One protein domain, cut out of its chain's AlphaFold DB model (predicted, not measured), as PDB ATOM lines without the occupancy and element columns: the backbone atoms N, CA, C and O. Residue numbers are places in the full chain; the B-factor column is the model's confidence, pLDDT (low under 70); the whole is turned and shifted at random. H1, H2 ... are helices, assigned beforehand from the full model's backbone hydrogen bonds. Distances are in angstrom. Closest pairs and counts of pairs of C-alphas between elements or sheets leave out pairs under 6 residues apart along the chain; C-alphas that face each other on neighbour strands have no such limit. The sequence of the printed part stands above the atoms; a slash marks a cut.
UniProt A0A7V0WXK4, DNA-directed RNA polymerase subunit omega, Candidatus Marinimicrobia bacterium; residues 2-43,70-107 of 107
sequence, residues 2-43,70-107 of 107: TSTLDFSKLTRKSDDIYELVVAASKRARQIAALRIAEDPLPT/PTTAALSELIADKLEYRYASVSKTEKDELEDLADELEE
ATOM      1  N   THR A   2      39.278 -19.140   3.334       58.78
ATOM      2  CA  THR A   2      38.832 -17.807   2.911       58.78
ATOM      3  C   THR A   2      38.253 -17.894   1.497       58.78
ATOM      4  O   THR A   2      38.985 -18.064   0.526       58.78
ATOM      5  N   SER A   3      36.922 -17.836   1.372       71.69
ATOM      6  CA  SER A   3      36.262 -17.767   0.063       71.69
ATOM      7  C   SER A   3      36.165 -16.312  -0.384       71.69
ATOM      8  O   SER A   3      35.707 -15.463   0.381       71.69
ATOM      9  N   THR A   4      36.585 -16.015  -1.606       81.94
ATOM     10  CA  THR A   4      36.464 -14.674  -2.184       81.94
ATOM     11  C   THR A   4      35.086 -14.477  -2.804       81.94
ATOM     12  O   THR A   4      34.551 -15.386  -3.441       81.94
ATOM     13  N   LEU A   5      34.534 -13.271  -2.677       82.06
ATOM     14  CA  LEU A   5      33.306 -12.887  -3.367       82.06
ATOM     15  C   LEU A   5      33.608 -12.452  -4.806       82.06
ATOM     16  O   LEU A   5      34.580 -11.745  -5.065       82.06
ATOM     17  N   ASP A   6      32.752 -12.865  -5.739       85.44
ATOM     18  CA  ASP A   6      32.826 -12.422  -7.132       85.44
ATOM     19  C   ASP A   6      32.218 -11.023  -7.263       85.44
ATOM     20  O   ASP A   6      30.998 -10.841  -7.206       85.44
ATOM     21  N   PHE A   7      33.090 -10.040  -7.459       81.50
ATOM     22  CA  PHE A   7      32.724  -8.637  -7.610       81.50
ATOM     23  C   PHE A   7      31.751  -8.386  -8.771       81.50
ATOM     24  O   PHE A   7      30.864  -7.541  -8.666       81.50
ATOM     25  N   SER A   8      31.830  -9.187  -9.837       85.06
ATOM     26  CA  SER A   8      30.937  -9.091 -11.002       85.06
ATOM     27  C   SER A   8      29.467  -9.321 -10.648       85.06
ATOM     28  O   SER A   8      28.575  -8.946 -11.406       85.06
ATOM     29  N   LYS A   9      29.189  -9.987  -9.520       84.88
ATOM     30  CA  LYS A   9      27.821 -10.204  -9.034       84.88
ATOM     31  C   LYS A   9      27.258  -8.973  -8.333       84.88
ATOM     32  O   LYS A   9      26.049  -8.784  -8.374       84.88
ATOM     33  N   LEU A  10      28.113  -8.141  -7.733       80.00
ATOM     34  CA  LEU A  10      27.717  -6.886  -7.088       80.00
ATOM     35  C   LEU A  10      27.358  -5.831  -8.133       80.00
ATOM     36  O   LEU A  10      26.296  -5.230  -8.047       80.00
ATOM     37  N   THR A  11      28.171  -5.689  -9.182       80.50
ATOM     38  CA  THR A  11      27.931  -4.719 -10.267       80.50
ATOM     39  C   THR A  11      26.691  -5.028 -11.112       80.50
ATOM     40  O   THR A  11      26.310  -4.230 -11.954       80.50
ATOM     41  N   ARG A  12      26.058  -6.196 -10.931       83.81
ATOM     42  CA  ARG A  12      24.755  -6.526 -11.539       83.81
ATOM     43  C   ARG A  12      23.564  -6.045 -10.706       83.81
ATOM     44  O   ARG A  12      22.446  -6.105 -11.201       83.81
ATOM     45  N   LYS A  13      23.779  -5.668  -9.439       77.19
ATOM     46  CA  LYS A  13      22.715  -5.278  -8.497       77.19
ATOM     47  C   LYS A  13      22.363  -3.802  -8.583       77.19
ATOM     48  O   LYS A  13      21.204  -3.458  -8.395       77.19
ATOM     49  N   SER A  14      23.354  -2.957  -8.839       80.81
ATOM     50  CA  SER A  14      23.177  -1.522  -9.033       80.81
ATOM     51  C   SER A  14      24.198  -1.014 -10.035       80.81
ATOM     52  O   SER A  14      25.321  -1.526 -10.092       80.81
ATOM     53  N   ASP A  15      23.796   0.006 -10.785       80.88
ATOM     54  CA  ASP A  15      24.674   0.767 -11.667       80.88
ATOM     55  C   ASP A  15      25.635   1.663 -10.862       80.88
ATOM     56  O   ASP A  15      26.722   1.986 -11.345       80.88
ATOM     57  N   ASP A  16      25.275   2.014  -9.619       88.00
ATOM     58  CA  ASP A  16      26.129   2.770  -8.705       88.00
ATOM     59  C   ASP A  16      26.717   1.870  -7.610       88.00
ATOM     60  O   ASP A  16      26.053   1.401  -6.679       88.00
ATOM     61  N   ILE A  17      28.025   1.657  -7.708       87.94
ATOM     62  CA  ILE A  17      28.784   0.892  -6.728       87.94
ATOM     63  C   ILE A  17      28.857   1.575  -5.358       87.94
ATOM     64  O   ILE A  17      28.907   0.885  -4.337       87.94
ATOM     65  N   TYR A  18      28.861   2.907  -5.304       89.75
ATOM     66  CA  TYR A  18      28.964   3.643  -4.048       89.75
ATOM     67  C   TYR A  18      27.715   3.432  -3.192       89.75
ATOM     68  O   TYR A  18      27.818   3.289  -1.973       89.75
ATOM     69  N   GLU A  19      26.550   3.293  -3.819       88.88
ATOM     70  CA  GLU A  19      25.315   2.931  -3.122       88.88
ATOM     71  C   GLU A  19      25.398   1.551  -2.484       88.88
ATOM     72  O   GLU A  19      25.043   1.385  -1.315       88.88
ATOM     73  N   LEU A  20      25.922   0.568  -3.221       89.81
ATOM     74  CA  LEU A  20      26.116  -0.786  -2.707       89.81
ATOM     75  C   LEU A  20      27.081  -0.784  -1.517       89.81
ATOM     76  O   LEU A  20      26.838  -1.480  -0.530       89.81
ATOM     77  N   VAL A  21      28.138   0.033  -1.570       91.56
ATOM     78  CA  VAL A  21      29.080   0.209  -0.454       91.56
ATOM     79  C   VAL A  21      28.372   0.786   0.771       91.56
ATOM     80  O   VAL A  21      28.548   0.268   1.879       91.56
ATOM     81  N   VAL A  22      27.544   1.818   0.600       93.00
ATOM     82  CA  VAL A  22      26.786   2.427   1.706       93.00
ATOM     83  C   VAL A  22      25.776   1.434   2.287       93.00
ATOM     84  O   VAL A  22      25.705   1.280   3.510       93.00
ATOM     85  N   ALA A  23      25.029   0.726   1.437       92.31
ATOM     86  CA  ALA A  23      24.049  -0.274   1.851       92.31
ATOM     87  C   ALA A  23      24.712  -1.423   2.631       92.31
ATOM     88  O   ALA A  23      24.300  -1.726   3.755       92.31
ATOM     89  N   ALA A  24      25.791  -2.000   2.092       93.38
ATOM     90  CA  ALA A  24      26.547  -3.066   2.744       93.38
ATOM     91  C   ALA A  24      27.161  -2.601   4.073       93.38
ATOM     92  O   ALA A  24      27.118  -3.332   5.062       93.38
ATOM     93  N   SER A  25      27.672  -1.368   4.139       95.12
ATOM     94  CA  SER A  25      28.241  -0.801   5.370       95.12
ATOM     95  C   SER A  25      27.186  -0.616   6.458       95.12
ATOM     96  O   SER A  25      27.409  -0.990   7.613       95.12
ATOM     97  N   LYS A  26      26.012  -0.075   6.102       95.62
ATOM     98  CA  LYS A  26      24.885   0.061   7.038       95.62
ATOM     99  C   LYS A  26      24.417  -1.306   7.529       95.62
ATOM    100  O   LYS A  26      24.204  -1.479   8.729       95.62
ATOM    101  N   ARG A  27      24.331  -2.295   6.637       96.06
ATOM    102  CA  ARG A  27      23.961  -3.661   7.015       96.06
ATOM    103  C   ARG A  27      24.994  -4.323   7.923       96.06
ATOM    104  O   ARG A  27      24.617  -4.926   8.922       96.06
ATOM    105  N   ALA A  28      26.283  -4.172   7.634       96.88
ATOM    106  CA  ALA A  28      27.347  -4.718   8.470       96.88
ATOM    107  C   ALA A  28      27.265  -4.187   9.911       96.88
ATOM    108  O   ALA A  28      27.443  -4.953  10.856       96.88
ATOM    109  N   ARG A  29      26.916  -2.902  10.091       96.31
ATOM    110  CA  ARG A  29      26.667  -2.321  11.422       96.31
ATOM    111  C   ARG A  29      25.462  -2.949  12.121       96.31
ATOM    112  O   ARG A  29      25.555  -3.226  13.309       96.31
ATOM    113  N   GLN A  30      24.367  -3.210  11.404       96.00
ATOM    114  CA  GLN A  30      23.207  -3.912  11.973       96.00
ATOM    115  C   GLN A  30      23.580  -5.324  12.436       96.00
ATOM    116  O   GLN A  30      23.231  -5.709  13.545       96.00
ATOM    117  N   ILE A  31      24.328  -6.075  11.620       95.38
ATOM    118  CA  ILE A  31      24.802  -7.423  11.975       95.38
ATOM    119  C   ILE A  31      25.701  -7.366  13.215       95.38
ATOM    120  O   ILE A  31      25.534  -8.168  14.127       95.38
ATOM    121  N   ALA A  32      26.634  -6.412  13.272       93.19
ATOM    122  CA  ALA A  32      27.499  -6.235  14.434       93.19
ATOM    123  C   ALA A  32      26.698  -5.891  15.701       93.19
ATOM    124  O   ALA A  32      26.928  -6.494  16.741       93.19
ATOM    125  N   ALA A  33      25.729  -4.977  15.604       93.12
ATOM    126  CA  ALA A  33      24.873  -4.603  16.726       93.12
ATOM    127  C   ALA A  33      24.029  -5.783  17.234       93.12
ATOM    128  O   ALA A  33      23.916  -5.966  18.441       93.12
ATOM    129  N   LEU A  34      23.488  -6.609  16.332       92.81
ATOM    130  CA  LEU A  34      22.763  -7.829  16.702       92.81
ATOM    131  C   LEU A  34      23.669  -8.815  17.443       92.81
ATOM    132  O   LEU A  34      23.272  -9.336  18.476       92.81
ATOM    133  N   ARG A  35      24.905  -9.010  16.971       89.94
ATOM    134  CA  ARG A  35      25.878  -9.889  17.638       89.94
ATOM    135  C   ARG A  35      26.275  -9.380  19.020       89.94
ATOM    136  O   ARG A  35      26.381 -10.183  19.928       89.94
ATOM    137  N   ILE A  36      26.454  -8.068  19.187       88.19
ATOM    138  CA  ILE A  36      26.721  -7.459  20.503       88.19
ATOM    139  C   ILE A  36      25.503  -7.599  21.425       88.19
ATOM    140  O   ILE A  36      25.655  -7.761  22.626       88.19
ATOM    141  N   ALA A  37      24.283  -7.528  20.890       87.50
ATOM    142  CA  ALA A  37      23.079  -7.746  21.686       87.50
ATOM    143  C   ALA A  37      22.919  -9.217  22.117       87.50
ATOM    144  O   ALA A  37      22.406  -9.475  23.202       87.50
ATOM    145  N   GLU A  38      23.342 -10.166  21.276       86.12
ATOM    146  CA  GLU A  38      23.385 -11.598  21.603       86.12
ATOM    147  C   GLU A  38      24.528 -11.948  22.565       86.12
ATOM    148  O   GLU A  38      24.367 -12.833  23.403       86.12
ATOM    149  N   ASP A  39      25.663 -11.263  22.439       81.81
ATOM    150  CA  ASP A  39      26.891 -11.497  23.196       81.81
ATOM    151  C   ASP A  39      27.472 -10.151  23.674       81.81
ATOM    152  O   ASP A  39      28.325  -9.546  23.006       81.81
ATOM    153  N   PRO A  40      26.925  -9.596  24.773       76.06
ATOM    154  CA  PRO A  40      27.310  -8.283  25.255       76.06
ATOM    155  C   PRO A  40      28.748  -8.304  25.756       76.06
ATOM    156  O   PRO A  40      29.140  -9.147  26.560       76.06
ATOM    157  N   LEU A  41      29.525  -7.315  25.314       70.44
ATOM    158  CA  LEU A  41      30.865  -7.105  25.842       70.44
ATOM    159  C   LEU A  41      30.787  -6.858  27.355       70.44
ATOM    160  O   LEU A  41      29.884  -6.139  27.802       70.44
ATOM    161  N   PRO A  42      31.733  -7.399  28.142       68.94
ATOM    162  CA  PRO A  42      31.818  -7.071  29.554       68.94
ATOM    163  C   PRO A  42      31.997  -5.557  29.694       68.94
ATOM    164  O   PRO A  42      32.911  -4.962  29.123       68.94
ATOM    165  N   THR A  43      31.083  -4.916  30.416       62.56
ATOM    166  CA  THR A  43      31.173  -3.489  30.724       62.56
ATOM    167  C   THR A  43      32.064  -3.311  31.946       62.56
ATOM    168  O   THR A  43      31.726  -3.857  32.997       62.56
ATOM    169  N   PRO A  70      31.168  -9.255   9.853       94.44
ATOM    170  CA  PRO A  70      29.882  -8.624   9.533       94.44
ATOM    171  C   PRO A  70      29.812  -8.032   8.120       94.44
ATOM    172  O   PRO A  70      28.764  -8.057   7.484       94.44
ATOM    173  N   THR A  71      30.933  -7.523   7.612       93.38
ATOM    174  CA  THR A  71      31.054  -6.994   6.249       93.38
ATOM    175  C   THR A  71      30.909  -8.081   5.188       93.38
ATOM    176  O   THR A  71      30.179  -7.884   4.220       93.38
ATOM    177  N   THR A  72      31.545  -9.238   5.376       92.69
ATOM    178  CA  THR A  72      31.414 -10.381   4.461       92.69
ATOM    179  C   THR A  72      29.984 -10.913   4.463       92.69
ATOM    180  O   THR A  72      29.402 -11.078   3.395       92.69
ATOM    181  N   ALA A  73      29.377 -11.061   5.645       93.75
ATOM    182  CA  ALA A  73      27.985 -11.483   5.776       93.75
ATOM    183  C   ALA A  73      27.021 -10.507   5.069       93.75
ATOM    184  O   ALA A  73      26.159 -10.932   4.300       93.75
ATOM    185  N   ALA A  74      27.209  -9.195   5.252       94.50
ATOM    186  CA  ALA A  74      26.402  -8.172   4.587       94.50
ATOM    187  C   ALA A  74      26.517  -8.226   3.053       94.50
ATOM    188  O   ALA A  74      25.509  -8.127   2.353       94.50
ATOM    189  N   LEU A  75      27.728  -8.408   2.517       92.31
ATOM    190  CA  LEU A  75      27.938  -8.546   1.073       92.31
ATOM    191  C   LEU A  75      27.316  -9.838   0.526       92.31
ATOM    192  O   LEU A  75      26.720  -9.824  -0.551       92.31
ATOM    193  N   SER A  76      27.411 -10.939   1.272       92.31
ATOM    194  CA  SER A  76      26.769 -12.210   0.929       92.31
ATOM    195  C   SER A  76      25.241 -12.082   0.880       92.31
ATOM    196  O   SER A  76      24.616 -12.568  -0.064       92.31
ATOM    197  N   GLU A  77      24.629 -11.389   1.847       92.88
ATOM    198  CA  GLU A  77      23.187 -11.102   1.851       92.88
ATOM    199  C   GLU A  77      22.760 -10.221   0.670       92.88
ATOM    200  O   GLU A  77      21.740 -10.502   0.036       92.88
ATOM    201  N   LEU A  78      23.560  -9.204   0.339       91.31
ATOM    202  CA  LEU A  78      23.314  -8.305  -0.788       91.31
ATOM    203  C   LEU A  78      23.368  -9.048  -2.135       91.31
ATOM    204  O   LEU A  78      22.495  -8.878  -2.982       91.31
ATOM    205  N   ILE A  79      24.361  -9.921  -2.335       90.75
ATOM    206  CA  ILE A  79      24.480 -10.734  -3.559       90.75
ATOM    207  C   ILE A  79      23.319 -11.733  -3.674       90.75
ATOM    208  O   ILE A  79      22.845 -11.997  -4.783       90.75
ATOM    209  N   ALA A  80      22.858 -12.269  -2.544       90.94
ATOM    210  CA  ALA A  80      21.791 -13.261  -2.468       90.94
ATOM    211  C   ALA A  80      20.361 -12.682  -2.537       90.94
ATOM    212  O   ALA A  80      19.422 -13.438  -2.305       90.94
ATOM    213  N   ASP A  81      20.188 -11.384  -2.824       89.25
ATOM    214  CA  ASP A  81      18.880 -10.694  -2.845       89.25
ATOM    215  C   ASP A  81      18.095 -10.802  -1.528       89.25
ATOM    216  O   ASP A  81      16.867 -10.813  -1.509       89.25
ATOM    217  N   LYS A  82      18.801 -10.874  -0.395       92.44
ATOM    218  CA  LYS A  82      18.174 -10.894   0.939       92.44
ATOM    219  C   LYS A  82      17.990  -9.497   1.528       92.44
ATOM    220  O   LYS A  82      17.511  -9.369   2.652       92.44
ATOM    221  N   LEU A  83      18.420  -8.466   0.803       89.75
ATOM    222  CA  LEU A  83      18.494  -7.104   1.298       89.75
ATOM    223  C   LEU A  83      17.916  -6.125   0.284       89.75
ATOM    224  O   LEU A  83      18.349  -6.079  -0.863       89.75
ATOM    225  N   GLU A  84      16.976  -5.307   0.746       88.88
ATOM    226  CA  GLU A  84      16.476  -4.149   0.015       88.88
ATOM    227  C   GLU A  84      17.023  -2.876   0.659       88.88
ATOM    228  O   GLU A  84      17.057  -2.746   1.885       88.88
ATOM    229  N   TYR A  85      17.415  -1.912  -0.167       89.56
ATOM    230  CA  TYR A  85      17.754  -0.567   0.278       89.56
ATOM    231  C   TYR A  85      16.983   0.453  -0.551       89.56
ATOM    232  O   TYR A  85      16.573   0.196  -1.682       89.56
ATOM    233  N   ARG A  86      16.735   1.614   0.046       88.75
ATOM    234  CA  ARG A  86      16.050   2.740  -0.585       88.75
ATOM    235  C   ARG A  86      16.743   4.013  -0.135       88.75
ATOM    236  O   ARG A  86      17.324   4.041   0.955       88.75
ATOM    237  N   TYR A  87      16.664   5.060  -0.947       84.94
ATOM    238  CA  TYR A  87      17.055   6.381  -0.479       84.94
ATOM    239  C   TYR A  87      16.195   6.753   0.720       84.94
ATOM    240  O   TYR A  87      15.000   6.443   0.762       84.94
ATOM    241  N   ALA A  88      16.812   7.417   1.693       79.44
ATOM    242  CA  ALA A  88      16.036   8.102   2.704       79.44
ATOM    243  C   ALA A  88      15.130   9.080   1.953       79.44
ATOM    244  O   ALA A  88      15.615   9.939   1.214       79.44
ATOM    245  N   SER A  89      13.815   8.909   2.070       73.56
ATOM    246  CA  SER A  89      12.910   9.983   1.699       73.56
ATOM    247  C   SER A  89      13.263  11.120   2.636       73.56
ATOM    248  O   SER A  89      12.965  11.013   3.825       73.56
ATOM    249  N   VAL A  90      13.965  12.131   2.124       63.28
ATOM    250  CA  VAL A  90      14.276  13.322   2.906       63.28
ATOM    251  C   VAL A  90      12.937  13.819   3.420       63.28
ATOM    252  O   VAL A  90      12.031  14.108   2.622       63.28
ATOM    253  N   SER A  91      12.756  13.771   4.737       63.56
ATOM    254  CA  SER A  91      11.546  14.313   5.331       63.56
ATOM    255  C   SER A  91      11.470  15.786   4.939       63.56
ATOM    256  O   SER A  91      12.490  16.416   4.671       63.56
ATOM    257  N   LYS A  92      10.260  16.341   4.838       60.53
ATOM    258  CA  LYS A  92      10.100  17.739   4.416       60.53
ATOM    259  C   LYS A  92      10.989  18.675   5.257       60.53
ATOM    260  O   LYS A  92      11.674  19.511   4.702       60.53
ATOM    261  N   THR A  93      11.084  18.379   6.553       66.25
ATOM    262  CA  THR A  93      11.950  19.036   7.537       66.25
ATOM    263  C   THR A  93      13.438  18.980   7.190       66.25
ATOM    264  O   THR A  93      14.074  20.019   7.138       66.25
ATOM    265  N   GLU A  94      13.996  17.804   6.893       65.94
ATOM    266  CA  GLU A  94      15.423  17.677   6.540       65.94
ATOM    267  C   GLU A  94      15.754  18.339   5.191       65.94
ATOM    268  O   GLU A  94      16.907  18.662   4.916       65.94
ATOM    269  N   LYS A  95      14.749  18.505   4.324       69.44
ATOM    270  CA  LYS A  95      14.884  19.200   3.041       69.44
ATOM    271  C   LYS A  95      14.963  20.705   3.244       69.44
ATOM    272  O   LYS A  95      15.857  21.320   2.680       69.44
ATOM    273  N   ASP A  96      14.057  21.232   4.063       71.25
ATOM    274  CA  ASP A  96      14.003  22.649   4.413       71.25
ATOM    275  C   ASP A  96      15.312  23.058   5.137       71.25
ATOM    276  O   ASP A  96      15.943  24.037   4.759       71.25
ATOM    277  N   GLU A  97      15.822  22.234   6.067       75.56
ATOM    278  CA  GLU A  97      17.100  22.483   6.768       75.56
ATOM    279  C   GLU A  97      18.334  22.490   5.843       75.56
ATOM    280  O   GLU A  97      19.297  23.213   6.090       75.56
ATOM    281  N   LEU A  98      18.339  21.667   4.788       79.81
ATOM    282  CA  LEU A  98      19.425  21.641   3.802       79.81
ATOM    283  C   LEU A  98      19.376  22.837   2.845       79.81
ATOM    284  O   LEU A  98      20.427  23.244   2.351       79.81
ATOM    285  N   GLU A  99      18.181  23.356   2.561       76.31
ATOM    286  CA  GLU A  99      17.966  24.535   1.715       76.31
ATOM    287  C   GLU A  99      18.388  25.805   2.467       76.31
ATOM    288  O   GLU A  99      19.214  26.558   1.956       76.31
ATOM    289  N   ASP A 100      17.976  25.945   3.732       80.38
ATOM    290  CA  ASP A 100      18.395  27.049   4.608       80.38
ATOM    291  C   ASP A 100      19.931  27.114   4.765       80.38
ATOM    292  O   ASP A 100      20.535  28.186   4.713       80.38
ATOM    293  N   LEU A 101      20.591  25.958   4.915       80.94
ATOM    294  CA  LEU A 101      22.053  25.888   5.041       80.94
ATOM    295  C   LEU A 101      22.782  26.207   3.723       80.94
ATOM    296  O   LEU A 101      23.925  26.661   3.743       80.94
ATOM    297  N   ALA A 102      22.162  25.909   2.578       80.62
ATOM    298  CA  ALA A 102      22.727  26.228   1.271       80.62
ATOM    299  C   ALA A 102      22.667  27.738   1.006       80.62
ATOM    300  O   ALA A 102      23.661  28.305   0.555       80.62
ATOM    301  N   ASP A 103      21.555  28.377   1.371       82.50
ATOM    302  CA  ASP A 103      21.369  29.823   1.245       82.50
ATOM    303  C   ASP A 103      22.359  30.608   2.133       82.50
ATOM    304  O   ASP A 103      22.930  31.602   1.687       82.50
ATOM    305  N   GLU A 104      22.658  30.130   3.351       79.00
ATOM    306  CA  GLU A 104      23.665  30.744   4.242       79.00
ATOM    307  C   GLU A 104      25.109  30.680   3.707       79.00
ATOM    308  O   GLU A 104      25.960  31.464   4.129       79.00
ATOM    309  N   LEU A 105      25.420  29.740   2.809       80.12
ATOM    310  CA  LEU A 105      26.759  29.597   2.222       80.12
ATOM    311  C   LEU A 105      26.951  30.440   0.952       80.12
ATOM    312  O   LEU A 105      28.086  30.562   0.478       80.12
ATOM    313  N   GLU A 106      25.867  30.986   0.393       73.25
ATOM    314  CA  GLU A 106      25.879  31.837  -0.804       73.25
ATOM    315  C   GLU A 106      25.889  33.356  -0.494       73.25
ATOM    316  O   GLU A 106      26.070  34.150  -1.425       73.25
ATOM    317  N   GLU A 107      25.776  33.767   0.781       52.78
ATOM    318  CA  GLU A 107      26.019  35.145   1.282       52.78
ATOM    319  C   GLU A 107      27.474  35.395   1.734       52.78
ATOM    320  O   GLU A 107      27.979  36.519   1.472       52.78
TER     321      GLU A 107
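What this domain is: This is residues 2 to 43 and 70 to 107 of the 107 residues of the protein "DNA-directed RNA polymerase subunit omega" of Candidatus Marinimicrobia bacterium (UniProt A0A7V0WXK4). Long helix H2 has the shorter H3 packed across it at a steep tilt, with tiny H1 at the end of H3. A long link, residues 80 to 91, leads away to H4, far from the rest. The printed part has 80 residues, all helix in class, H1 to H4 in order, no named strand. It is only just extended, close to loose, radius of gyration of the C-alphas 17.7 A, spanning 54 by 42 by 20 A.

How they stand to each other: Look first at H1, residues 7 to 10, and H3, residues 70 to 79: they only just touch, with 3 pairs of C-alphas within 8 A, the closest Leu 10 and Ile 79 at 6.1 A. H2, residues 17 to 38, touches H3 with residues 24 to 32 alone, closest C-alphas Ala 28 and Pro 70, 4.8 A; they run opposite ways at a steep tilt of 52 degrees. H4, residues 92 to 105, is apart from H1, H2 and H3. In H2 and H3 every O i to N i+4 pair is within hydrogen-bond range, in H4 9 of 10; H1 is too short for one.

Where its parts are: Find C-alpha 17 at (28.784, 0.892, -6.728); H2 runs 31.4 A from there. H4, 20.6 A, ends at C-alpha 105, (26.759, 29.597, 2.222).

The domain as a whole: Residues 44 to 69 are not printed; C-alphas 43 and 70 are 21.8 A apart. Look for pLDDT under 70 at residues 2, 42 to 43, 90 to 95 and 107.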